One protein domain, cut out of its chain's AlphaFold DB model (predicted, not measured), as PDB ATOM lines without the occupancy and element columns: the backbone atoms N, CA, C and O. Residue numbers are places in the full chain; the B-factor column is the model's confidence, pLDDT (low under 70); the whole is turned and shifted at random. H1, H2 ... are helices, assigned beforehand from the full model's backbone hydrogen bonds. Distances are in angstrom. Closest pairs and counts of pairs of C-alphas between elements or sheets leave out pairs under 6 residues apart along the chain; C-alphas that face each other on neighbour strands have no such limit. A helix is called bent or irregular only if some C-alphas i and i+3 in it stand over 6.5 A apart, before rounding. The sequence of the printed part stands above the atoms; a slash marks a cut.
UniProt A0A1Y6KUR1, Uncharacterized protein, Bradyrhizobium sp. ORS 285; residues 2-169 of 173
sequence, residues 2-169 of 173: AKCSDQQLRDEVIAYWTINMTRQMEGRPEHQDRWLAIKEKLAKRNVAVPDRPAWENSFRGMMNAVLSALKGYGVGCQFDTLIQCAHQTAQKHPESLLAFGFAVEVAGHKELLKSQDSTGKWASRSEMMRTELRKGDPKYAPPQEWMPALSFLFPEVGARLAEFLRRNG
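What this domain is: This is residues 2 to 169 of the 173 residues of an uncharacterized protein of Bradyrhizobium sp. ORS 285 (UniProt A0A1Y6KUR1). A core of three side-by-side helices, H3, H4 and H5, has the helical hairpin H1 and H2 at one end of the longest axis and H7 at the other. The hairpin H8 and H9 packs on H5 and reaches H1, while H6 packs on H4. The printed part has 168 residues with nine named helices, H1 to H9 in chain order, and no named strand; the class is all helix. It is compact and rounded, with a radius of gyration of the C-alphas of 15.7 A and spans of 43 by 37 by 27 A.

Where its parts are: The longest helix, H1, residues 2 to 20, begins at C-alpha 2 (23.003, -35.967, -17.391) and measures 26.9 A. H2 is residues 29 to 43, 21.1 A; H3 57 to 71, 20.9 A; H4 82 to 92; H5 94 to 106; H6 110 to 116; H7 121 to 134, 20.2 A; H8 144 to 153; H9 155 to 167, ending at C-alpha 167 (24.900, -6.454, -11.306). H5 and H8 are irregular: C-alphas 95 and 98 are 7.2 A apart, and 145 and 148 are 7.5 A apart.

How they stand to each other: H1 touches H2, closest C-alphas Asn 20 and His 31 at 6.5 A, opposite ways at a shallow 23 degrees. With residues 10 to 13 alone, H1 only just touches H8, with 3 pairs of C-alphas within 8 A, closest Arg 10 and Leu 153 at 5.4 A. H3, H4 and H5 form an up-and-down bundle, each running against the one before; H3 touches H5, closest Ala 69 and Val 104 at 4.9 A. H4, the hub, touches H6, about perpendicular at 89 degrees, closest Ile 83 and Leu 113 at 5.8 A. H9 touches H5 with residues 156 to 161 alone, closest Val 157 and Ala 103 at 5.7 A. Every O i to N i+4 pair is within hydrogen-bond range in H1, H3, H4, H6, H7 and H9, against 10 of 11 in H2, 7 of 9 in H5 and 4 of 6 in H8.

The domain as a whole: The C-alphas farthest apart, of Ala 2 and Thr 119, are 46.6 A apart. The printed part has no cut; the link H2 to H3 is long, 13 residues. pLDDT is under 70 at residues 2 to 3 and 24 to 27.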
ATOM      1  N   ALA A   2      22.382 -36.682 -18.525       62.59
ATOM      2  CA  ALA A   2      23.003 -35.967 -17.391       62.59
ATOM      3  C   ALA A   2      22.042 -35.153 -16.486       62.59
ATOM      4  O   ALA A   2      22.142 -35.246 -15.265       62.59
ATOM      5  N   LYS A   3      21.056 -34.430 -17.046       63.03
ATOM      6  CA  LYS A   3      20.109 -33.614 -16.252       63.03
ATOM      7  C   LYS A   3      19.270 -34.424 -15.252       63.03
ATOM      8  O   LYS A   3      19.061 -33.971 -14.135       63.03
ATOM      9  N   CYS A   4      18.820 -35.621 -15.636       72.69
ATOM     10  CA  CYS A   4      18.041 -36.492 -14.749       72.69
ATOM     11  C   CYS A   4      18.904 -36.977 -13.572       72.69
ATOM     12  O   CYS A   4      18.473 -36.901 -12.427       72.69
ATOM     13  N   SER A   5      20.166 -37.335 -13.840       86.81
ATOM     14  CA  SER A   5      21.112 -37.729 -12.788       86.81
ATOM     15  C   SER A   5      21.508 -36.589 -11.841       86.81
ATOM     16  O   SER A   5      21.745 -36.839 -10.664       86.81
ATOM     17  N   ASP A   6      21.556 -35.338 -12.318       93.19
ATOM     18  CA  ASP A   6      21.819 -34.181 -11.451       93.19
ATOM     19  C   ASP A   6      20.640 -33.872 -10.539       93.19
ATOM     20  O   ASP A   6      20.848 -33.544  -9.375       93.19
ATOM     21  N   GLN A   7      19.411 -33.963 -11.052       94.25
ATOM     22  CA  GLN A   7      18.226 -33.765 -10.223       94.25
ATOM     23  C   GLN A   7      18.149 -34.836  -9.130       94.25
ATOM     24  O   GLN A   7      17.992 -34.497  -7.964       94.25
ATOM     25  N   GLN A   8      18.377 -36.103  -9.483       94.25
ATOM     26  CA  GLN A   8      18.411 -37.205  -8.517       94.25
ATOM     27  C   GLN A   8      19.454 -36.986  -7.415       94.25
ATOM     28  O   GLN A   8      19.172 -37.242  -6.247       94.25
ATOM     29  N   LEU A   9      20.645 -36.487  -7.760       95.69
ATOM     30  CA  LEU A   9      21.682 -36.201  -6.769       95.69
ATOM     31  C   LEU A   9      21.302 -35.025  -5.856       95.69
ATOM     32  O   LEU A   9      21.557 -35.081  -4.654       95.69
ATOM     33  N   ARG A  10      20.661 -33.979  -6.393       96.62
ATOM     34  CA  ARG A  10      20.117 -32.880  -5.575       96.62
ATOM     35  C   ARG A  10      19.064 -33.404  -4.606       96.62
ATOM     36  O   ARG A  10      19.150 -33.126  -3.413       96.62
ATOM     37  N   ASP A  11      18.130 -34.212  -5.094       95.75
ATOM     38  CA  ASP A  11      17.073 -34.806  -4.273       95.75
ATOM     39  C   ASP A  11      17.658 -35.708  -3.174       95.75
ATOM     40  O   ASP A  11      17.207 -35.657  -2.029       95.75
ATOM     41  N   GLU A  12      18.711 -36.475  -3.478       95.31
ATOM     42  CA  GLU A  12      19.429 -37.311  -2.508       95.31
ATOM     43  C   GLU A  12      20.071 -36.473  -1.390       95.31
ATOM     44  O   GLU A  12      19.934 -36.816  -0.212       95.31
ATOM     45  N   VAL A  13      20.715 -35.351  -1.733       95.44
ATOM     46  CA  VAL A  13      21.290 -34.411  -0.756       95.44
ATOM     47  C   VAL A  13      20.196 -33.789   0.112       95.44
ATOM     48  O   VAL A  13      20.329 -33.750   1.335       95.44
ATOM     49  N   ILE A  14      19.101 -33.325  -0.496       94.56
ATOM     50  CA  ILE A  14      17.983 -32.692   0.220       94.56
ATOM     51  C   ILE A  14      17.321 -33.692   1.177       94.56
ATOM     52  O   ILE A  14      17.035 -33.350   2.329       94.56
ATOM     53  N   ALA A  15      17.115 -34.934   0.736       93.62
ATOM     54  CA  ALA A  15      16.568 -36.002   1.564       93.62
ATOM     55  C   ALA A  15      17.512 -36.360   2.718       93.62
ATOM     56  O   ALA A  15      17.069 -36.462   3.862       93.62
ATOM     57  N   TYR A  16      18.815 -36.497   2.442       93.19
ATOM     58  CA  TYR A  16      19.824 -36.697   3.481       93.19
ATOM     59  C   TYR A  16      19.757 -35.586   4.532       93.19
ATOM     60  O   TYR A  16      19.695 -35.878   5.726       93.19
ATOM     61  N   TRP A  17      19.728 -34.326   4.092       93.00
ATOM     62  CA  TRP A  17      19.730 -33.174   4.985       93.00
ATOM     63  C   TRP A  17      18.487 -33.144   5.874       93.00
ATOM     64  O   TRP A  17      18.587 -33.013   7.090       93.00
ATOM     65  N   THR A  18      17.314 -33.331   5.269       89.38
ATOM     66  CA  THR A  18      16.021 -33.260   5.963       89.38
ATOM     67  C   THR A  18      15.890 -34.326   7.053       89.38
ATOM     68  O   THR A  18      15.297 -34.061   8.095       89.38
ATOM     69  N   ILE A  19      16.456 -35.516   6.835       87.00
ATOM     70  CA  ILE A  19      16.345 -36.646   7.768       87.00
ATOM     71  C   ILE A  19      17.440 -36.592   8.844       87.00
ATOM     72  O   ILE A  19      17.156 -36.750  10.031       87.00
ATOM     73  N   ASN A  20      18.693 -36.363   8.440       84.88
ATOM     74  CA  ASN A  20      19.853 -36.633   9.296       84.88
ATOM     75  C   ASN A  20      20.409 -35.389   9.999       84.88
ATOM     76  O   ASN A  20      21.100 -35.523  11.004       84.88
ATOM     77  N   MET A  21      20.093 -34.180   9.521       81.75
ATOM     78  CA  MET A  21      20.550 -32.925  10.142       81.75
ATOM     79  C   MET A  21      19.551 -32.386  11.175       81.75
ATOM     80  O   MET A  21      19.500 -31.190  11.457       81.75
ATOM     81  N   THR A  22      18.729 -33.267  11.743       77.94
ATOM     82  CA  THR A  22      17.856 -32.943  12.873       77.94
ATOM     83  C   THR A  22      18.629 -33.075  14.185       77.94
ATOM     84  O   THR A  22      19.553 -33.879  14.298       77.94
ATOM     85  N   ARG A  23      18.208 -32.346  15.226       71.00
ATOM     86  CA  ARG A  23      18.843 -32.385  16.559       71.00
ATOM     87  C   ARG A  23      18.951 -33.802  17.153       71.00
ATOM     88  O   ARG A  23      19.813 -34.045  17.986       71.00
ATOM     89  N   GLN A  24      18.056 -34.712  16.769       69.00
ATOM     90  CA  GLN A  24      17.998 -36.085  17.292       69.00
ATOM     91  C   GLN A  24      18.932 -37.061  16.561       69.00
ATOM     92  O   GLN A  24      19.248 -38.131  17.089       69.00
ATOM     93  N   MET A  25      19.328 -36.712  15.338       68.44
ATOM     94  CA  MET A  25      20.071 -37.587  14.434       68.44
ATOM     95  C   MET A  25      21.502 -37.084  14.194       68.44
ATOM     96  O   MET A  25      22.386 -37.891  13.931       68.44
ATOM     97  N   GLU A  26      21.773 -35.785  14.361       69.56
ATOM     98  CA  GLU A  26      23.102 -35.196  14.153       69.56
ATOM     99  C   GLU A  26      24.194 -35.923  14.970       69.56
ATOM    100  O   GLU A  26      24.075 -36.112  16.180       69.56
ATOM    101  N   GLY A  27      25.277 -36.330  14.296       68.38
ATOM    102  CA  GLY A  27      26.454 -36.941  14.929       68.38
ATOM    103  C   GLY A  27      26.492 -38.475  14.963       68.38
ATOM    104  O   GLY A  27      27.477 -39.028  15.454       68.38
ATOM    105  N   ARG A  28      25.485 -39.179  14.426       76.12
ATOM    106  CA  ARG A  28      25.543 -40.650  14.311       76.12
ATOM    107  C   ARG A  28      26.526 -41.104  13.221       76.12
ATOM    108  O   ARG A  28      26.487 -40.551  12.117       76.12
ATOM    109  N   PRO A  29      27.357 -42.137  13.472       75.00
ATOM    110  CA  PRO A  29      28.323 -42.641  12.490       75.00
ATOM    111  C   PRO A  29      27.689 -43.066  11.158       75.00
ATOM    112  O   PRO A  29      28.209 -42.728  10.101       75.00
ATOM    113  N   GLU A  30      26.519 -43.711  11.190       77.06
ATOM    114  CA  GLU A  30      25.801 -44.160   9.984       77.06
ATOM    115  C   GLU A  30      25.436 -43.021   9.011       77.06
ATOM    116  O   GLU A  30      25.315 -43.226   7.802       77.06
ATOM    117  N   HIS A  31      25.269 -41.798   9.515       83.44
ATOM    118  CA  HIS A  31      24.989 -40.635   8.677       83.44
ATOM    119  C   HIS A  31      26.252 -40.118   7.998       83.44
ATOM    120  O   HIS A  31      26.185 -39.646   6.863       83.44
ATOM    121  N   GLN A  32      27.403 -40.265   8.654       84.81
ATOM    122  CA  GLN A  32      28.685 -39.868   8.095       84.81
ATOM    123  C   GLN A  32      29.022 -40.695   6.849       84.81
ATOM    124  O   GLN A  32      29.358 -40.113   5.822       84.81
ATOM    125  N   ASP A  33      28.853 -42.019   6.890       88.88
ATOM    126  CA  ASP A  33      29.135 -42.886   5.734       88.88
ATOM    127  C   ASP A  33      28.226 -42.559   4.545       88.88
ATOM    128  O   ASP A  33      28.675 -42.442   3.400       88.88
ATOM    129  N   ARG A  34      26.935 -42.323   4.817       90.56
ATOM    130  CA  ARG A  34      25.979 -41.905   3.786       90.56
ATOM    131  C   ARG A  34      26.355 -40.555   3.177       90.56
ATOM    132  O   ARG A  34      26.240 -40.387   1.963       90.56
ATOM    133  N   TRP A  35      26.805 -39.602   3.989       93.31
ATOM    134  CA  TRP A  35      27.275 -38.315   3.488       93.31
ATOM    135  C   TRP A  35      28.528 -38.449   2.624       93.31
ATOM    136  O   TRP A  35      28.586 -37.842   1.559       93.31
ATOM    137  N   LEU A  36      29.501 -39.267   3.031       93.25
ATOM    138  CA  LEU A  36      30.716 -39.499   2.249       93.25
ATOM    139  C   LEU A  36      30.392 -40.107   0.875       93.25
ATOM    140  O   LEU A  36      30.903 -39.630  -0.138       93.25
ATOM    141  N   ALA A  37      29.450 -41.051   0.807       93.81
ATOM    142  CA  ALA A  37      28.975 -41.598  -0.465       93.81
ATOM    143  C   ALA A  37      28.310 -40.533  -1.365       93.81
ATOM    144  O   ALA A  37      28.505 -40.519  -2.583       93.81
ATOM    145  N   ILE A  38      27.536 -39.609  -0.784       95.62
ATOM    146  CA  ILE A  38      26.955 -38.467  -1.509       95.62
ATOM    147  C   ILE A  38      28.056 -37.507  -1.980       95.62
ATOM    148  O   ILE A  38      28.045 -37.073  -3.134       95.62
ATOM    149  N   LYS A  39      29.038 -37.214  -1.121       95.69
ATOM    150  CA  LYS A  39      30.189 -36.360  -1.433       95.69
ATOM    151  C   LYS A  39      30.977 -36.901  -2.624       95.69
ATOM    152  O   LYS A  39      31.310 -36.127  -3.514       95.69
ATOM    153  N   GLU A  40      31.225 -38.205  -2.704       95.69
ATOM    154  CA  GLU A  40      31.898 -38.809  -3.862       95.69
ATOM    155  C   GLU A  40      31.123 -38.601  -5.171       95.69
ATOM    156  O   GLU A  40      31.712 -38.327  -6.220       95.69
ATOM    157  N   LYS A  41      29.788 -38.697  -5.130       95.75
ATOM    158  CA  LYS A  41      28.934 -38.423  -6.297       95.75
ATOM    159  C   LYS A  41      28.991 -36.945  -6.701       95.75
ATOM    160  O   LYS A  41      29.052 -36.654  -7.895       95.75
ATOM    161  N   LEU A  42      29.005 -36.030  -5.729       96.06
ATOM    162  CA  LEU A  42      29.144 -34.586  -5.953       96.06
ATOM    163  C   LEU A  42      30.529 -34.223  -6.508       96.06
ATOM    164  O   LEU A  42      30.626 -33.448  -7.459       96.06
ATOM    165  N   ALA A  43      31.592 -34.858  -6.011       95.12
ATOM    166  CA  ALA A  43      32.956 -34.657  -6.492       95.12
ATOM    167  C   ALA A  43      33.104 -35.029  -7.977       95.12
ATOM    168  O   ALA A  43      33.756 -34.310  -8.729       95.12
ATOM    169  N   LYS A  44      32.407 -36.076  -8.450       94.25
ATOM    170  CA  LYS A  44      32.335 -36.429  -9.886       94.25
ATOM    171  C   LYS A  44      31.670 -35.349 -10.754       94.25
ATOM    172  O   LYS A  44      31.759 -35.412 -11.978       94.25
ATOM    173  N   ARG A  45      30.991 -34.372 -10.143       93.38
ATOM    174  CA  ARG A  45      30.420 -33.176 -10.787       93.38
ATOM    175  C   ARG A  45      31.232 -31.909 -10.516       93.38
ATOM    176  O   ARG A  45      30.751 -30.825 -10.821       93.38
ATOM    177  N   ASN A  46      32.442 -32.039  -9.966       93.19
ATOM    178  CA  ASN A  46      33.280 -30.929  -9.503       93.19
ATOM    179  C   ASN A  46      32.591 -30.053  -8.443       93.19
ATOM    180  O   ASN A  46      32.856 -28.858  -8.344       93.19
ATOM    181  N   VAL A  47      31.695 -30.644  -7.649       95.25
ATOM    182  CA  VAL A  47      31.017 -29.959  -6.548       95.25
ATOM    183  C   VAL A  47      31.681 -30.375  -5.244       95.25
ATOM    184  O   VAL A  47      31.508 -31.501  -4.776       95.25
ATOM    185  N   ALA A  48      32.459 -29.463  -4.666       94.44
ATOM    186  CA  ALA A  48      33.085 -29.660  -3.368       94.44
ATOM    187  C   ALA A  48      32.082 -29.397  -2.236       94.44
ATOM    188  O   ALA A  48      31.327 -28.428  -2.264       94.44
ATOM    189  N   VAL A  49      32.090 -30.273  -1.233       95.06
ATOM    190  CA  VAL A  49      31.308 -30.156   0.003       95.06
ATOM    191  C   VAL A  49      32.166 -30.626   1.188       95.06
ATOM    192  O   VAL A  49      33.089 -31.432   0.981       95.06
ATOM    193  N   PRO A  50      31.904 -30.153   2.422       93.94
ATOM    194  CA  PRO A  50      32.723 -30.506   3.582       93.94
ATOM    195  C   PRO A  50      32.661 -32.004   3.892       93.94
ATOM    196  O   PRO A  50      31.659 -32.663   3.623       93.94
ATOM    197  N   ASP A  51      33.712 -32.549   4.510       91.50
ATOM    198  CA  ASP A  51      33.703 -33.939   4.996       91.50
ATOM    199  C   ASP A  51      32.661 -34.157   6.089       91.50
ATOM    200  O   ASP A  51      31.999 -35.190   6.121       91.50
ATOM    201  N   ARG A  52      32.509 -33.178   6.983       88.44
ATOM    202  CA  ARG A  52      31.590 -33.230   8.123       88.44
ATOM    203  C   ARG A  52      30.647 -32.029   8.070       88.44
ATOM    204  O   ARG A  52      30.955 -30.987   8.648       88.44
ATOM    205  N   PRO A  53      29.489 -32.146   7.401       88.00
ATOM    206  CA  PRO A  53      28.602 -31.013   7.151       88.00
ATOM    207  C   PRO A  53      27.981 -30.463   8.437       88.00
ATOM    208  O   PRO A  53      27.648 -29.288   8.499       88.00
ATOM    209  N   ALA A  54      27.857 -31.289   9.480       82.56
ATOM    210  CA  ALA A  54      27.409 -30.869  10.805       82.56
ATOM    211  C   ALA A  54      28.390 -29.905  11.495       82.56
ATOM    212  O   ALA A  54      27.978 -29.070  12.300       82.56
ATOM    213  N   TRP A  55      29.689 -30.025  11.206       85.88
ATOM    214  CA  TRP A  55      30.743 -29.245  11.866       85.88
ATOM    215  C   TRP A  55      31.214 -28.067  11.020       85.88
ATOM    216  O   TRP A  55      31.812 -27.139  11.556       85.88
ATOM    217  N   GLU A  56      30.889 -28.069   9.728       91.00
ATOM    218  CA  GLU A  56      31.126 -26.924   8.864       91.00
ATOM    219  C   GLU A  56      30.013 -25.884   9.038       91.00
ATOM    220  O   GLU A  56      28.931 -25.979   8.452       91.00
ATOM    221  N   ASN A  57      30.267 -24.894   9.894       90.50
ATOM    222  CA  ASN A  57      29.248 -23.951  10.344       90.50
ATOM    223  C   ASN A  57      28.667 -23.112   9.194       90.50
ATOM    224  O   ASN A  57      27.461 -22.868   9.177       90.50
ATOM    225  N   SER A  58      29.502 -22.704   8.235       92.25
ATOM    226  CA  SER A  58      29.081 -21.866   7.106       92.25
ATOM    227  C   SER A  58      28.225 -22.653   6.102       92.25
ATOM    228  O   SER A  58      27.131 -22.216   5.735       92.25
ATOM    229  N   PHE A  59      28.650 -23.870   5.741       94.38
ATOM    230  CA  PHE A  59      27.886 -24.778   4.880       94.38
ATOM    231  C   PHE A  59      26.553 -25.180   5.523       94.38
ATOM    232  O   PHE A  59      25.505 -25.141   4.875       94.38
ATOM    233  N   ARG A  60      26.568 -25.518   6.820       93.06
ATOM    234  CA  ARG A  60      25.355 -25.864   7.574       93.06
ATOM    235  C   ARG A  60      24.371 -24.703   7.627       93.06
ATOM    236  O   ARG A  60      23.179 -24.906   7.404       93.06
ATOM    237  N   GLY A  61      24.868 -23.498   7.902       94.00
ATOM    238  CA  GLY A  61      24.071 -22.275   7.907       94.00
ATOM    239  C   GLY A  61      23.381 -22.030   6.570       94.00
ATOM    240  O   GLY A  61      22.165 -21.841   6.531       94.00
ATOM    241  N   MET A  62      24.142 -22.133   5.481       95.94
ATOM    242  CA  MET A  62      23.650 -21.986   4.114       95.94
ATOM    243  C   MET A  62      22.552 -23.003   3.781       95.94
ATOM    244  O   MET A  62      21.474 -22.619   3.325       95.94
ATOM    245  N   MET A  63      22.799 -24.290   4.036       96.44
ATOM    246  CA  MET A  63      21.842 -25.362   3.750       96.44
ATOM    247  C   MET A  63      20.544 -25.192   4.543       96.44
ATOM    248  O   MET A  63      19.459 -25.245   3.962       96.44
ATOM    249  N   ASN A  64      20.643 -24.923   5.848       95.25
ATOM    250  CA  ASN A  64      19.479 -24.696   6.703       95.25
ATOM    251  C   ASN A  64      18.677 -23.473   6.249       95.25
ATOM    252  O   ASN A  64      17.450 -23.538   6.176       95.25
ATOM    253  N   ALA A  65      19.354 -22.372   5.921       96.38
ATOM    254  CA  ALA A  65      18.710 -21.148   5.473       96.38
ATOM    255  C   ALA A  65      17.941 -21.366   4.161       96.38
ATOM    256  O   ALA A  65      16.739 -21.101   4.095       96.38
ATOM    257  N   VAL A  66      18.608 -21.897   3.133       97.50
ATOM    258  CA  VAL A  66      18.008 -22.077   1.803       97.50
ATOM    259  C   VAL A  66      16.887 -23.113   1.831       97.50
ATOM    260  O   VAL A  66      15.805 -22.846   1.310       97.50
ATOM    261  N   LEU A  67      17.084 -24.265   2.481       97.19
ATOM    262  CA  LEU A  67      16.041 -25.292   2.559       97.19
ATOM    263  C   LEU A  67      14.819 -24.814   3.334       97.19
ATOM    264  O   LEU A  67      13.697 -25.041   2.883       97.19
ATOM    265  N   SER A  68      15.018 -24.119   4.456       97.38
ATOM    266  CA  SER A  68      13.893 -23.597   5.234       97.38
ATOM    267  C   SER A  68      13.095 -22.569   4.432       97.38
ATOM    268  O   SER A  68      11.868 -22.621   4.396       97.38
ATOM    269  N   ALA A  69      13.784 -21.679   3.711       97.81
ATOM    270  CA  ALA A  69      13.158 -20.718   2.806       97.81
ATOM    271  C   ALA A  69      12.359 -21.386   1.682       97.81
ATOM    272  O   ALA A  69      11.223 -20.985   1.420       97.81
ATOM    273  N   LEU A  70      12.914 -22.433   1.066       97.44
ATOM    274  CA  LEU A  70      12.237 -23.190   0.015       97.44
ATOM    275  C   LEU A  70      11.024 -23.977   0.526       97.44
ATOM    276  O   LEU A  70      10.083 -24.197  -0.231       97.44
ATOM    277  N   LYS A  71      11.029 -24.417   1.790       96.25
ATOM    278  CA  LYS A  71       9.953 -25.229   2.381       96.25
ATOM    279  C   LYS A  71       8.904 -24.428   3.153       96.25
ATOM    280  O   LYS A  71       7.792 -24.914   3.316       96.25
ATOM    281  N   GLY A  72       9.229 -23.215   3.596       96.31
ATOM    282  CA  GLY A  72       8.319 -22.355   4.361       96.31
ATOM    283  C   GLY A  72       8.281 -22.651   5.867       96.31
ATOM    284  O   GLY A  72       7.463 -22.076   6.584       96.31
ATOM    285  N   TYR A  73       9.165 -23.517   6.357       94.19
ATOM    286  CA  TYR A  73       9.321 -23.901   7.765       94.19
ATOM    287  C   TYR A  73      10.766 -24.351   8.022       94.19
ATOM    288  O   TYR A  73      11.540 -24.487   7.074       94.19
ATOM    289  N   GLY A  74      11.160 -24.571   9.278       93.38
ATOM    290  CA  GLY A  74      12.541 -24.932   9.603       93.38
ATOM    291  C   GLY A  74      12.954 -26.325   9.140       93.38
ATOM    292  O   GLY A  74      12.336 -27.331   9.479       93.38
ATOM    293  N   VAL A  75      14.055 -26.381   8.391       92.31
ATOM    294  CA  VAL A  75      14.720 -27.609   7.937       92.31
ATOM    295  C   VAL A  75      16.149 -27.628   8.472       92.31
ATOM    296  O   VAL A  75      16.876 -26.641   8.351       92.31
ATOM    297  N   GLY A  76      16.551 -28.748   9.082       84.38
ATOM    298  CA  GLY A  76      17.864 -28.883   9.731       84.38
ATOM    299  C   GLY A  76      18.036 -27.986  10.968       84.38
ATOM    300  O   GLY A  76      19.148 -27.716  11.421       84.38
ATOM    301  N   CYS A  77      16.925 -27.480  11.502       83.12
ATOM    302  CA  CYS A  77      16.859 -26.656  12.698       83.12
ATOM    303  C   CYS A  77      15.575 -26.967  13.484       83.12
ATOM    304  O   CYS A  77      14.713 -27.706  13.022       83.12
ATOM    305  N   GLN A  78      15.465 -26.425  14.695       84.88
ATOM    306  CA  GLN A  78      14.350 -26.684  15.621       84.88
ATOM    307  C   GLN A  78      13.195 -25.674  15.501       84.88
ATOM    308  O   GLN A  78      12.422 -25.527  16.440       84.88
ATOM    309  N   PHE A  79      13.151 -24.887  14.427       89.81
ATOM    310  CA  PHE A  79      12.202 -23.784  14.295       89.81
ATOM    311  C   PHE A  79      10.976 -24.204  13.489       89.81
ATOM    312  O   PHE A  79      11.108 -24.706  12.378       89.81
ATOM    313  N   ASP A  80       9.788 -23.921  14.011       90.94
ATOM    314  CA  ASP A  80       8.533 -24.323  13.367       90.94
ATOM    315  C   ASP A  80       8.096 -23.341  12.275       90.94
ATOM    316  O   ASP A  80       7.351 -23.689  11.363       90.94
ATOM    317  N   THR A  81       8.570 -22.093  12.347       95.56
ATOM    318  CA  THR A  81       8.146 -21.015  11.448       95.56
ATOM    319  C   THR A  81       9.293 -20.481  10.600       95.56
ATOM    320  O   THR A  81      10.458 -20.438  11.014       95.56
ATOM    321  N   LEU A  82       8.958 -20.012   9.398       96.75
ATOM    322  CA  LEU A  82       9.923 -19.396   8.496       96.75
ATOM    323  C   LEU A  82      10.527 -18.118   9.095       96.75
ATOM    324  O   LEU A  82      11.721 -17.874   8.928       96.75
ATOM    325  N   ILE A  83       9.744 -17.330   9.839       97.12
ATOM    326  CA  ILE A  83      10.224 -16.099  10.485       97.12
ATOM    327  C   ILE A  83      11.315 -16.368  11.531       97.12
ATOM    328  O   ILE A  83      12.303 -15.636  11.608       97.12
ATOM    329  N   GLN A  84      11.199 -17.457  12.296       95.94
ATOM    330  CA  GLN A  84      12.241 -17.871  13.236       95.94
ATOM    331  C   GLN A  84      13.527 -18.262  12.495       95.94
ATOM    332  O   GLN A  84      14.619 -17.865  12.906       95.94
ATOM    333  N   CYS A  85      13.403 -18.963  11.363       96.31
ATOM    334  CA  CYS A  85      14.537 -19.302  10.502       96.31
ATOM    335  C   CYS A  85      15.211 -18.049   9.931       96.31
ATOM    336  O   CYS A  85      16.440 -17.966   9.888       96.31
ATOM    337  N   ALA A  86      14.416 -17.052   9.545       95.88
ATOM    338  CA  ALA A  86      14.891 -15.771   9.045       95.88
ATOM    339  C   ALA A  86      15.717 -15.031  10.114       95.88
ATOM    340  O   ALA A  86      16.867 -14.648   9.875       95.88
ATOM    341  N   HIS A  87      15.182 -14.908  11.335       95.56
ATOM    342  CA  HIS A  87      15.888 -14.298  12.464       95.56
ATOM    343  C   HIS A  87      17.173 -15.038  12.836       95.56
ATOM    344  O   HIS A  87      18.207 -14.393  13.037       95.56
ATOM    345  N   GLN A  88      17.123 -16.370  12.890       94.69
ATOM    346  CA  GLN A  88      18.288 -17.198  13.170       94.69
ATOM    347  C   GLN A  88      19.374 -17.000  12.116       94.69
ATOM    348  O   GLN A  88      20.531 -16.770  12.471       94.69
ATOM    349  N   THR A  89      19.013 -17.084  10.832       95.00
ATOM    350  CA  THR A  89      19.959 -16.899   9.724       95.00
ATOM    351  C   THR A  89      20.605 -15.529   9.848       95.00
ATOM    352  O   THR A  89      21.823 -15.414   9.834       95.00
ATOM    353  N   ALA A  90      19.813 -14.492  10.121       93.94
ATOM    354  CA  ALA A  90      20.346 -13.147  10.238       93.94
ATOM    355  C   ALA A  90      21.291 -12.948  11.426       93.94
ATOM    356  O   ALA A  90      22.119 -12.033  11.409       93.94
ATOM    357  N   GLN A  91      21.121 -13.735  12.487       93.12
ATOM    358  CA  GLN A  91      21.938 -13.659  13.690       93.12
ATOM    359  C   GLN A  91      23.214 -14.493  13.587       93.12
ATOM    360  O   GLN A  91      24.264 -14.013  14.003       93.12
ATOM    361  N   LYS A  92      23.124 -15.729  13.085       93.56
ATOM    362  CA  LYS A  92      24.229 -16.699  13.117       93.56
ATOM    363  C   LYS A  92      24.958 -16.874  11.791       93.56
ATOM    364  O   LYS A  92      26.123 -17.240  11.818       93.56
ATOM    365  N   HIS A  93      24.264 -16.640  10.680       94.38
ATOM    366  CA  HIS A  93      24.755 -16.890   9.325       94.38
ATOM    367  C   HIS A  93      24.392 -15.735   8.384       94.38
ATOM    368  O   HIS A  93      23.674 -15.946   7.396       94.38
ATOM    369  N   PRO A  94      24.782 -14.487   8.703       93.50
ATOM    370  CA  PRO A  94      24.425 -13.345   7.878       93.50
ATOM    371  C   PRO A  94      24.903 -13.454   6.424       93.50
ATOM    372  O   PRO A  94      24.214 -12.959   5.534       93.50
ATOM    373  N   GLU A  95      25.983 -14.189   6.173       92.75
ATOM    374  CA  GLU A  95      26.488 -14.558   4.848       92.75
ATOM    375  C   GLU A  95      25.458 -15.340   4.010       92.75
ATOM    376  O   GLU A  95      25.423 -15.247   2.786       92.75
ATOM    377  N   SER A  96      24.557 -16.083   4.656       95.12
ATOM    378  CA  SER A  96      23.538 -16.906   3.988       95.12
ATOM    379  C   SER A  96      22.228 -16.157   3.722       95.12
ATOM    380  O   SER A  96      21.317 -16.696   3.089       95.12
ATOM    381  N   LEU A  97      22.096 -14.909   4.183       93.75
ATOM    382  CA  LEU A  97      20.834 -14.167   4.115       93.75
ATOM    383  C   LEU A  97      20.405 -13.790   2.706       93.75
ATOM    384  O   LEU A  97      19.208 -13.775   2.417       93.75
ATOM    385  N   LEU A  98      21.356 -13.479   1.829       93.06
ATOM    386  CA  LEU A  98      21.027 -13.149   0.448       93.06
ATOM    387  C   LEU A  98      20.435 -14.371  -0.270       93.06
ATOM    388  O   LEU A  98      19.396 -14.267  -0.922       93.06
ATOM    389  N   ALA A  99      21.044 -15.543  -0.069       95.50
ATOM    390  CA  ALA A  99      20.533 -16.809  -0.582       95.50
ATOM    391  C   ALA A  99      19.164 -17.167   0.022       95.50
ATOM    392  O   ALA A  99      18.260 -17.550  -0.719       95.50
ATOM    393  N   PHE A 100      18.977 -16.975   1.336       96.38
ATOM    394  CA  PHE A 100      17.676 -17.122   2.001       96.38
ATOM    395  C   PHE A 100      16.609 -16.244   1.339       96.38
ATOM    396  O   PHE A 100      15.533 -16.726   0.998       96.38
ATOM    397  N   GLY A 101      16.923 -14.963   1.118       95.25
ATOM    398  CA  GLY A 101      16.025 -14.015   0.469       95.25
ATOM    399  C   GLY A 101      15.568 -14.517  -0.897       95.25
ATOM    400  O   GLY A 101      14.367 -14.632  -1.118       95.25
ATOM    401  N   PHE A 102      16.506 -14.893  -1.774       96.25
ATOM    402  CA  PHE A 102      16.180 -15.437  -3.097       96.25
ATOM    403  C   PHE A 102      15.397 -16.746  -3.042       96.25
ATOM    404  O   PHE A 102      14.482 -16.933  -3.839       96.25
ATOM    405  N   ALA A 103      15.703 -17.626  -2.092       98.00
ATOM    406  CA  ALA A 103      14.954 -18.858  -1.885       98.00
ATOM    407  C   ALA A 103      13.494 -18.593  -1.474       98.00
ATOM    408  O   ALA A 103      12.591 -19.250  -1.990       98.00
ATOM    409  N   VAL A 104      13.239 -17.586  -0.628       97.69
ATOM    410  CA  VAL A 104      11.873 -17.146  -0.290       97.69
ATOM    411  C   VAL A 104      11.141 -16.625  -1.528       97.69
ATOM    412  O   VAL A 104       9.951 -16.898  -1.688       97.69
ATOM    413  N   GLU A 105      11.822 -15.885  -2.410       96.50
ATOM    414  CA  GLU A 105      11.201 -15.395  -3.647       96.50
ATOM    415  C   GLU A 105      10.876 -16.534  -4.615       96.50
ATOM    416  O   GLU A 105       9.773 -16.562  -5.154       96.50
ATOM    417  N   VAL A 106      11.811 -17.471  -4.805       97.50
ATOM    418  CA  VAL A 106      11.647 -18.647  -5.675       97.50
ATOM    419  C   VAL A 106      10.476 -19.513  -5.209       97.50
ATOM    420  O   VAL A 106       9.670 -19.938  -6.029       97.50
ATOM    421  N   ALA A 107      10.334 -19.726  -3.900       97.12
ATOM    422  CA  ALA A 107       9.247 -20.527  -3.342       97.12
ATOM    423  C   ALA A 107       7.917 -19.768  -3.179       97.12
ATOM    424  O   ALA A 107       6.925 -20.355  -2.760       97.12
ATOM    425  N   GLY A 108       7.873 -18.462  -3.469       97.12
ATOM    426  CA  GLY A 108       6.661 -17.655  -3.295       97.12
ATOM    427  C   GLY A 108       6.268 -17.404  -1.831       97.12
ATOM    428  O   GLY A 108       5.150 -16.977  -1.555       97.12
ATOM    429  N   HIS A 109       7.176 -17.600  -0.871       97.81
ATOM    430  CA  HIS A 109       6.893 -17.493   0.568       97.81
ATOM    431  C   HIS A 109       6.971 -16.061   1.132       97.81
ATOM    432  O   HIS A 109       7.027 -15.873   2.348       97.81
ATOM    433  N   LYS A 110       6.963 -15.029   0.277       95.56
ATOM    434  CA  LYS A 110       7.024 -13.622   0.718       95.56
ATOM    435  C   LYS A 110       5.855 -13.250   1.632       95.56
ATOM    436  O   LYS A 110       6.080 -12.688   2.702       95.56
ATOM    437  N   GLU A 111       4.631 -13.602   1.239       95.88
ATOM    438  CA  GLU A 111       3.437 -13.290   2.033       95.88
ATOM    439  C   GLU A 111       3.371 -14.111   3.324       95.88
ATOM    440  O   GLU A 111       2.995 -13.569   4.357       95.88
ATOM    441  N   LEU A 112       3.831 -15.369   3.308       97.12
ATOM    442  CA  LEU A 112       3.958 -16.190   4.519       97.12
ATOM    443  C   LEU A 112       4.920 -15.551   5.529       97.12
ATOM    444  O   LEU A 112       4.615 -15.436   6.714       97.12
ATOM    445  N   LEU A 113       6.093 -15.122   5.062       94.75
ATOM    446  CA  LEU A 113       7.086 -14.485   5.920       94.75
ATOM    447  C   LEU A 113       6.552 -13.169   6.503       94.75
ATOM    448  O   LEU A 113       6.757 -12.888   7.681       94.75
ATOM    449  N   LYS A 114       5.822 -12.393   5.694       95.06
ATOM    450  CA  LYS A 114       5.167 -11.153   6.116       95.06
ATOM    451  C   LYS A 114       4.048 -11.404   7.129       95.06
ATOM    452  O   LYS A 114       3.972 -10.685   8.117       95.06
ATOM    453  N   SER A 115       3.211 -12.424   6.926       96.88
ATOM    454  CA  SER A 115       2.130 -12.757   7.861       96.88
ATOM    455  C   SER A 115       2.652 -13.260   9.208       96.88
ATOM    456  O   SER A 115       1.982 -13.105  10.222       96.88
ATOM    457  N   GLN A 116       3.843 -13.868   9.227       96.81
ATOM    458  CA  GLN A 116       4.509 -14.318  10.451       96.81
ATOM    459  C   GLN A 116       5.274 -13.194  11.181       96.81
ATOM    460  O   GLN A 116       5.555 -13.328  12.371       96.81
ATOM    461  N   ASP A 117       5.596 -12.078  10.515       95.75
ATOM    462  CA  ASP A 117       6.287 -10.924  11.114       95.75
ATOM    463  C   ASP A 117       5.317  -9.969  11.831       95.75
ATOM    464  O   ASP A 117       5.164  -8.802  11.473       95.75
ATOM    465  N   SER A 118       4.671 -10.452  12.892       92.94
ATOM    466  CA  SER A 118       3.685  -9.675  13.664       92.94
ATOM    467  C   SER A 118       4.241  -8.390  14.291       92.94
ATOM    468  O   SER A 118       3.485  -7.476  14.608       92.94
ATOM    469  N   THR A 119       5.561  -8.306  14.473       93.94
ATOM    470  CA  THR A 119       6.230  -7.161  15.113       93.94
ATOM    471  C   THR A 119       6.835  -6.165  14.123       93.94
ATOM    472  O   THR A 119       7.320  -5.120  14.549       93.94
ATOM    473  N   GLY A 120       6.887  -6.494  12.826       93.50
ATOM    474  CA  GLY A 120       7.591  -5.705  11.807       93.50
ATOM    475  C   GLY A 120       9.121  -5.685  11.957       93.50
ATOM    476  O   GLY A 120       9.819  -4.989  11.210       93.50
ATOM    477  N   LYS A 121       9.677  -6.417  12.934       93.81
ATOM    478  CA  LYS A 121      11.120  -6.438  13.211       93.81
ATOM    479  C   LYS A 121      11.889  -7.060  12.061       93.81
ATOM    480  O   LYS A 121      13.001  -6.619  11.769       93.81
ATOM    481  N   TRP A 122      11.329  -8.084  11.424       93.50
ATOM    482  CA  TRP A 122      11.978  -8.688  10.272       93.50
ATOM    483  C   TRP A 122      11.958  -7.752   9.071       93.50
ATOM    484  O   TRP A 122      13.005  -7.569   8.456       93.50
ATOM    485  N   ALA A 123      10.831  -7.100   8.781       91.69
ATOM    486  CA  ALA A 123      10.743  -6.115   7.707       91.69
ATOM    487  C   ALA A 123      11.819  -5.024   7.856       91.69
ATOM    488  O   ALA A 123      12.624  -4.833   6.941       91.69
ATOM    489  N   SER A 124      11.916  -4.405   9.038       92.88
ATOM    490  CA  SER A 124      12.940  -3.396   9.350       92.88
ATOM    491  C   SER A 124      14.367  -3.935   9.177       92.88
ATOM    492  O   SER A 124      15.189  -3.350   8.468       92.88
ATOM    493  N   ARG A 125      14.655  -5.113   9.748       90.56
ATOM    494  CA  ARG A 125      15.977  -5.744   9.646       90.56
ATOM    495  C   ARG A 125      16.344  -6.085   8.203       90.56
ATOM    496  O   ARG A 125      17.484  -5.870   7.804       90.56
ATOM    497  N   SER A 126      15.394  -6.600   7.428       89.06
ATOM    498  CA  SER A 126      15.608  -6.986   6.035       89.06
ATOM    499  C   SER A 126      15.981  -5.783   5.168       89.06
ATOM    500  O   SER A 126      16.860  -5.901   4.316       89.06
ATOM    501  N   GLU A 127      15.390  -4.614   5.424       89.25
ATOM    502  CA  GLU A 127      15.692  -3.402   4.665       89.25
ATOM    503  C   GLU A 127      17.060  -2.816   5.028       89.25
ATOM    504  O   GLU A 127      17.849  -2.475   4.141       89.25
ATOM    505  N   MET A 128      17.392  -2.797   6.322       90.31
ATOM    506  CA  MET A 128      18.737  -2.448   6.787       90.31
ATOM    507  C   MET A 128      19.788  -3.351   6.128       90.31
ATOM    508  O   MET A 128      20.756  -2.866   5.552       90.31
ATOM    509  N   MET A 129      19.575  -4.665   6.146       86.19
ATOM    510  CA  MET A 129      20.508  -5.623   5.551       86.19
ATOM    511  C   MET A 129      20.672  -5.435   4.043       86.19
ATOM    512  O   MET A 129      21.794  -5.470   3.554       86.19
ATOM    513  N   ARG A 130      19.582  -5.209   3.294       83.88
ATOM    514  CA  ARG A 130      19.672  -4.898   1.855       83.88
ATOM    515  C   ARG A 130      20.503  -3.647   1.602       83.88
ATOM    516  O   ARG A 130      21.243  -3.599   0.625       83.88
ATOM    517  N   THR A 131      20.373  -2.645   2.464       87.75
ATOM    518  CA  THR A 131      21.152  -1.408   2.380       87.75
ATOM    519  C   THR A 131      22.638  -1.671   2.607       87.75
ATOM    520  O   THR A 131      23.446  -1.269   1.775       87.75
ATOM    521  N   GLU A 132      23.004  -2.399   3.661       88.44
ATOM    522  CA  GLU A 132      24.408  -2.738   3.944       88.44
ATOM    523  C   GLU A 132      25.020  -3.644   2.869       88.44
ATOM    524  O   GLU A 132      26.159  -3.448   2.451       88.44
ATOM    525  N   LEU A 133      24.234  -4.572   2.326       81.88
ATOM    526  CA  LEU A 133      24.675  -5.434   1.238       81.88
ATOM    527  C   LEU A 133      24.977  -4.633  -0.041       81.88
ATOM    528  O   LEU A 133      25.992  -4.876  -0.686       81.88
ATOM    529  N   ARG A 134      24.157  -3.627  -0.382       81.56
ATOM    530  CA  ARG A 134      24.440  -2.707  -1.505       81.56
ATOM    531  C   ARG A 134      25.681  -1.843  -1.275       81.56
ATOM    532  O   ARG A 134      26.303  -1.424  -2.244       81.56
ATOM    533  N   LYS A 135      26.042  -1.578  -0.017       86.19
ATOM    534  CA  LYS A 135      27.295  -0.897   0.346       86.19
ATOM    535  C   LYS A 135      28.511  -1.827   0.308       86.19
ATOM    536  O   LYS A 135      29.626  -1.355   0.503       86.19
ATOM    537  N   GLY A 136      28.310  -3.123   0.060       81.81
ATOM    538  CA  GLY A 136      29.380  -4.111   0.014       81.81
ATOM    539  C   GLY A 136      29.881  -4.545   1.391       81.81
ATOM    540  O   GLY A 136      31.037  -4.943   1.497       81.81
ATOM    541  N   ASP A 137      29.051  -4.471   2.442       87.62
ATOM    542  CA  ASP A 137      29.437  -4.969   3.767       87.62
ATOM    543  C   ASP A 137      29.787  -6.476   3.686       87.62
ATOM    544  O   ASP A 137      28.909  -7.297   3.379       87.62
ATOM    545  N   PRO A 138      31.047  -6.863   3.976       84.44
ATOM    546  CA  PRO A 138      31.509  -8.242   3.845       84.44
ATOM    547  C   PRO A 138      30.763  -9.214   4.763       84.44
ATOM    548  O   PRO A 138      30.718 -10.406   4.470       84.44
ATOM    549  N   LYS A 139      30.116  -8.734   5.834       88.31
ATOM    550  CA  LYS A 139      29.289  -9.558   6.726       88.31
ATOM    551  C   LYS A 139      28.154 -10.282   5.997       88.31
ATOM    552  O   LYS A 139      27.731 -11.350   6.435       88.31
ATOM    553  N   TYR A 140      27.627  -9.683   4.932       86.81
ATOM    554  CA  TYR A 140      26.523 -10.240   4.146       86.81
ATOM    555  C   TYR A 140      26.985 -10.818   2.805       86.81
ATOM    556  O   TYR A 140      26.147 -11.194   1.981       86.81
ATOM    557  N   ALA A 141      28.298 -10.879   2.567       84.50
ATOM    558  CA  ALA A 141      28.837 -11.516   1.380       84.50
ATOM    559  C   ALA A 141      28.527 -13.023   1.426       84.50
ATOM    560  O   ALA A 141      28.765 -13.651   2.459       84.50
ATOM    561  N   PRO A 142      28.011 -13.623   0.337       85.62
ATOM    562  CA  PRO A 142      27.768 -15.060   0.282       85.62
ATOM    563  C   PRO A 142      29.036 -15.878   0.562       85.62
ATOM    564  O   PRO A 142      30.128 -15.437   0.184       85.62
ATOM    565  N   PRO A 143      28.916 -17.072   1.173       83.94
ATOM    566  CA  PRO A 143      30.063 -17.921   1.470       83.94
ATOM    567  C   PRO A 143      30.668 -18.463   0.170       83.94
ATOM    568  O   PRO A 143      30.211 -19.477  -0.353       83.94
ATOM    569  N   GLN A 144      31.685 -17.768  -0.350       86.06
ATOM    570  CA  GLN A 144      32.275 -18.010  -1.676       86.06
ATOM    571  C   GLN A 144      32.699 -19.468  -1.871       86.06
ATOM    572  O   GLN A 144      32.383 -20.067  -2.893       86.06
ATOM    573  N   GLU A 145      33.297 -20.068  -0.841       91.06
ATOM    574  CA  GLU A 145      33.700 -21.479  -0.823       91.06
ATOM    575  C   GLU A 145      32.560 -22.439  -1.205       91.06
ATOM    576  O   GLU A 145      32.767 -23.410  -1.933       91.06
ATOM    577  N   TRP A 146      31.331 -22.145  -0.776       93.62
ATOM    578  CA  TRP A 146      30.170 -23.007  -0.994       93.62
ATOM    579  C   TRP A 146      29.284 -22.557  -2.152       93.62
ATOM    580  O   TRP A 146      28.275 -23.202  -2.429       93.62
ATOM    581  N   MET A 147      29.649 -21.499  -2.876       92.25
ATOM    582  CA  MET A 147      28.869 -20.993  -4.008       92.25
ATOM    583  C   MET A 147      28.681 -22.014  -5.142       92.25
ATOM    584  O   MET A 147      27.552 -22.123  -5.648       92.25
ATOM    585  N   PRO A 148      29.700 -22.811  -5.529       94.31
ATOM    586  CA  PRO A 148      29.506 -23.897  -6.490       94.31
ATOM    587  C   PRO A 148      28.510 -24.946  -5.982       94.31
ATOM    588  O   PRO A 148      27.624 -25.370  -6.725       94.31
ATOM    589  N   ALA A 149      28.598 -25.312  -4.697       96.19
ATOM    590  CA  ALA A 149      27.673 -26.249  -4.070       96.19
ATOM    591  C   ALA A 149      26.249 -25.689  -4.000       96.19
ATOM    592  O   ALA A 149      25.313 -26.378  -4.388       96.19
ATOM    593  N   LEU A 150      26.068 -24.430  -3.600       96.19
ATOM    594  CA  LEU A 150      24.771 -23.754  -3.586       96.19
ATOM    595  C   LEU A 150      24.134 -23.759  -4.974       96.19
ATOM    596  O   LEU A 150      22.972 -24.131  -5.117       96.19
ATOM    597  N   SER A 151      24.899 -23.387  -5.998       96.12
ATOM    598  CA  SER A 151      24.413 -23.316  -7.380       96.12
ATOM    599  C   SER A 151      24.072 -24.700  -7.937       96.12
ATOM    600  O   SER A 151      23.126 -24.855  -8.713       96.12
ATOM    601  N   PHE A 152      24.804 -25.731  -7.514       96.88
ATOM    602  CA  PHE A 152      24.470 -27.107  -7.843       96.88
ATOM    603  C   PHE A 152      23.280 -27.642  -7.039       96.88
ATOM    604  O   PHE A 152      22.486 -28.398  -7.570       96.88
ATOM    605  N   LEU A 153      23.091 -27.286  -5.778       96.81
ATOM    606  CA  LEU A 153      21.990 -27.838  -4.983       96.81
ATOM    607  C   LEU A 153      20.669 -27.109  -5.253       96.81
ATOM    608  O   LEU A 153      19.616 -27.737  -5.319       96.81
ATOM    609  N   PHE A 154      20.737 -25.802  -5.503       96.81
ATOM    610  CA  PHE A 154      19.590 -24.908  -5.649       96.81
ATOM    611  C   PHE A 154      19.764 -24.027  -6.897       96.81
ATOM    612  O   PHE A 154      20.079 -22.841  -6.782       96.81
ATOM    613  N   PRO A 155      19.576 -24.578  -8.109       96.69
ATOM    614  CA  PRO A 155      19.974 -23.915  -9.352       96.69
ATOM    615  C   PRO A 155      19.289 -22.565  -9.571       96.69
ATOM    616  O   PRO A 155      19.938 -21.607  -9.985       96.69
ATOM    617  N   GLU A 156      18.000 -22.453  -9.249       97.06
ATOM    618  CA  GLU A 156      17.265 -21.192  -9.384       97.06
ATOM    619  C   GLU A 156      17.757 -20.127  -8.397       97.06
ATOM    620  O   GLU A 156      17.920 -18.965  -8.768       97.06
ATOM    621  N   VAL A 157      18.064 -20.522  -7.158       97.00
ATOM    622  CA  VAL A 157      18.627 -19.624  -6.137       97.00
ATOM    623  C   VAL A 157      20.032 -19.179  -6.547       97.00
ATOM    624  O   VAL A 157      20.325 -17.985  -6.520       97.00
ATOM    625  N   GLY A 158      20.874 -20.113  -6.997       95.75
ATOM    626  CA  GLY A 158      22.217 -19.825  -7.502       95.75
ATOM    627  C   GLY A 158      22.205 -18.873  -8.697       95.75
ATOM    628  O   GLY A 158      22.981 -17.922  -8.727       95.75
ATOM    629  N   ALA A 159      21.270 -19.047  -9.637       95.56
ATOM    630  CA  ALA A 159      21.120 -18.150 -10.783       95.56
ATOM    631  C   ALA A 159      20.745 -16.718 -10.364       95.56
ATOM    632  O   ALA A 159      21.310 -15.754 -10.882       95.56
ATOM    633  N   ARG A 160      19.824 -16.559  -9.401       94.88
ATOM    634  CA  ARG A 160      19.462 -15.241  -8.844       94.88
ATOM    635  C   ARG A 160      20.642 -14.586  -8.135       94.88
ATOM    636  O   ARG A 160      20.865 -13.389  -8.300       94.88
ATOM    637  N   LEU A 161      21.399 -15.379  -7.381       91.81
ATOM    638  CA  LEU A 161      22.558 -14.919  -6.631       91.81
ATOM    639  C   LEU A 161      23.686 -14.454  -7.558       91.81
ATOM    640  O   LEU A 161      24.181 -13.342  -7.399       91.81
ATOM    641  N   ALA A 162      24.025 -15.252  -8.571       91.31
ATOM    642  CA  ALA A 162      25.023 -14.901  -9.576       91.31
ATOM    643  C   ALA A 162      24.640 -13.623 -10.338       91.31
ATOM    644  O   ALA A 162      25.465 -12.726 -10.510       91.31
ATOM    645  N   GLU A 163      23.373 -13.500 -10.743       92.06
ATOM    646  CA  GLU A 163      22.884 -12.300 -11.423       92.06
ATOM    647  C   GLU A 163      22.942 -11.062 -10.523       92.06
ATOM    648  O   GLU A 163      23.309  -9.976 -10.976       92.06
ATOM    649  N   PHE A 164      22.610 -11.212  -9.241       89.19
ATOM    650  CA  PHE A 164      22.731 -10.131  -8.275       89.19
ATOM    651  C   PHE A 164      24.186  -9.682  -8.114       89.19
ATOM    652  O   PHE A 164      24.467  -8.488  -8.208       89.19
ATOM    653  N   LEU A 165      25.111 -10.616  -7.901       85.50
ATOM    654  CA  LEU A 165      26.524 -10.303  -7.686       85.50
ATOM    655  C   LEU A 165      27.128  -9.615  -8.918       85.50
ATOM    656  O   LEU A 165      27.713  -8.539  -8.793       85.50
ATOM    657  N   ARG A 166      26.839 -10.137 -10.117       87.62
ATOM    658  CA  ARG A 166      27.237  -9.538 -11.399       87.62
ATOM    659  C   ARG A 166      26.744  -8.097 -11.561       87.62
ATOM    660  O   ARG A 166      27.505  -7.240 -12.000       87.62
ATOM    661  N   ARG A 167      25.484  -7.809 -11.212       86.44
ATOM    662  CA  ARG A 167      24.900  -6.454 -11.306       86.44
ATOM    663  C   ARG A 167      25.518  -5.450 -10.336       86.44
ATOM    664  O   ARG A 167      25.503  -4.261 -10.628       86.44
ATOM    665  N   ASN A 168      26.023  -5.918  -9.198       81.44
ATOM    666  CA  ASN A 168      26.577  -5.066  -8.146       81.44
ATOM    667  C   ASN A 168      28.118  -5.035  -8.155       81.44
ATOM    668  O   ASN A 168      28.713  -4.496  -7.230       81.44
ATOM    669  N   GLY A 169      28.768  -5.604  -9.181       78.19
ATOM    670  CA  GLY A 169      30.231  -5.626  -9.292       78.19
ATOM    671  C   GLY A 169      30.926  -6.471  -8.218       78.19
ATOM    672  O   GLY A 169      32.096  -6.247  -7.928       78.19
TER     673      GLY A 169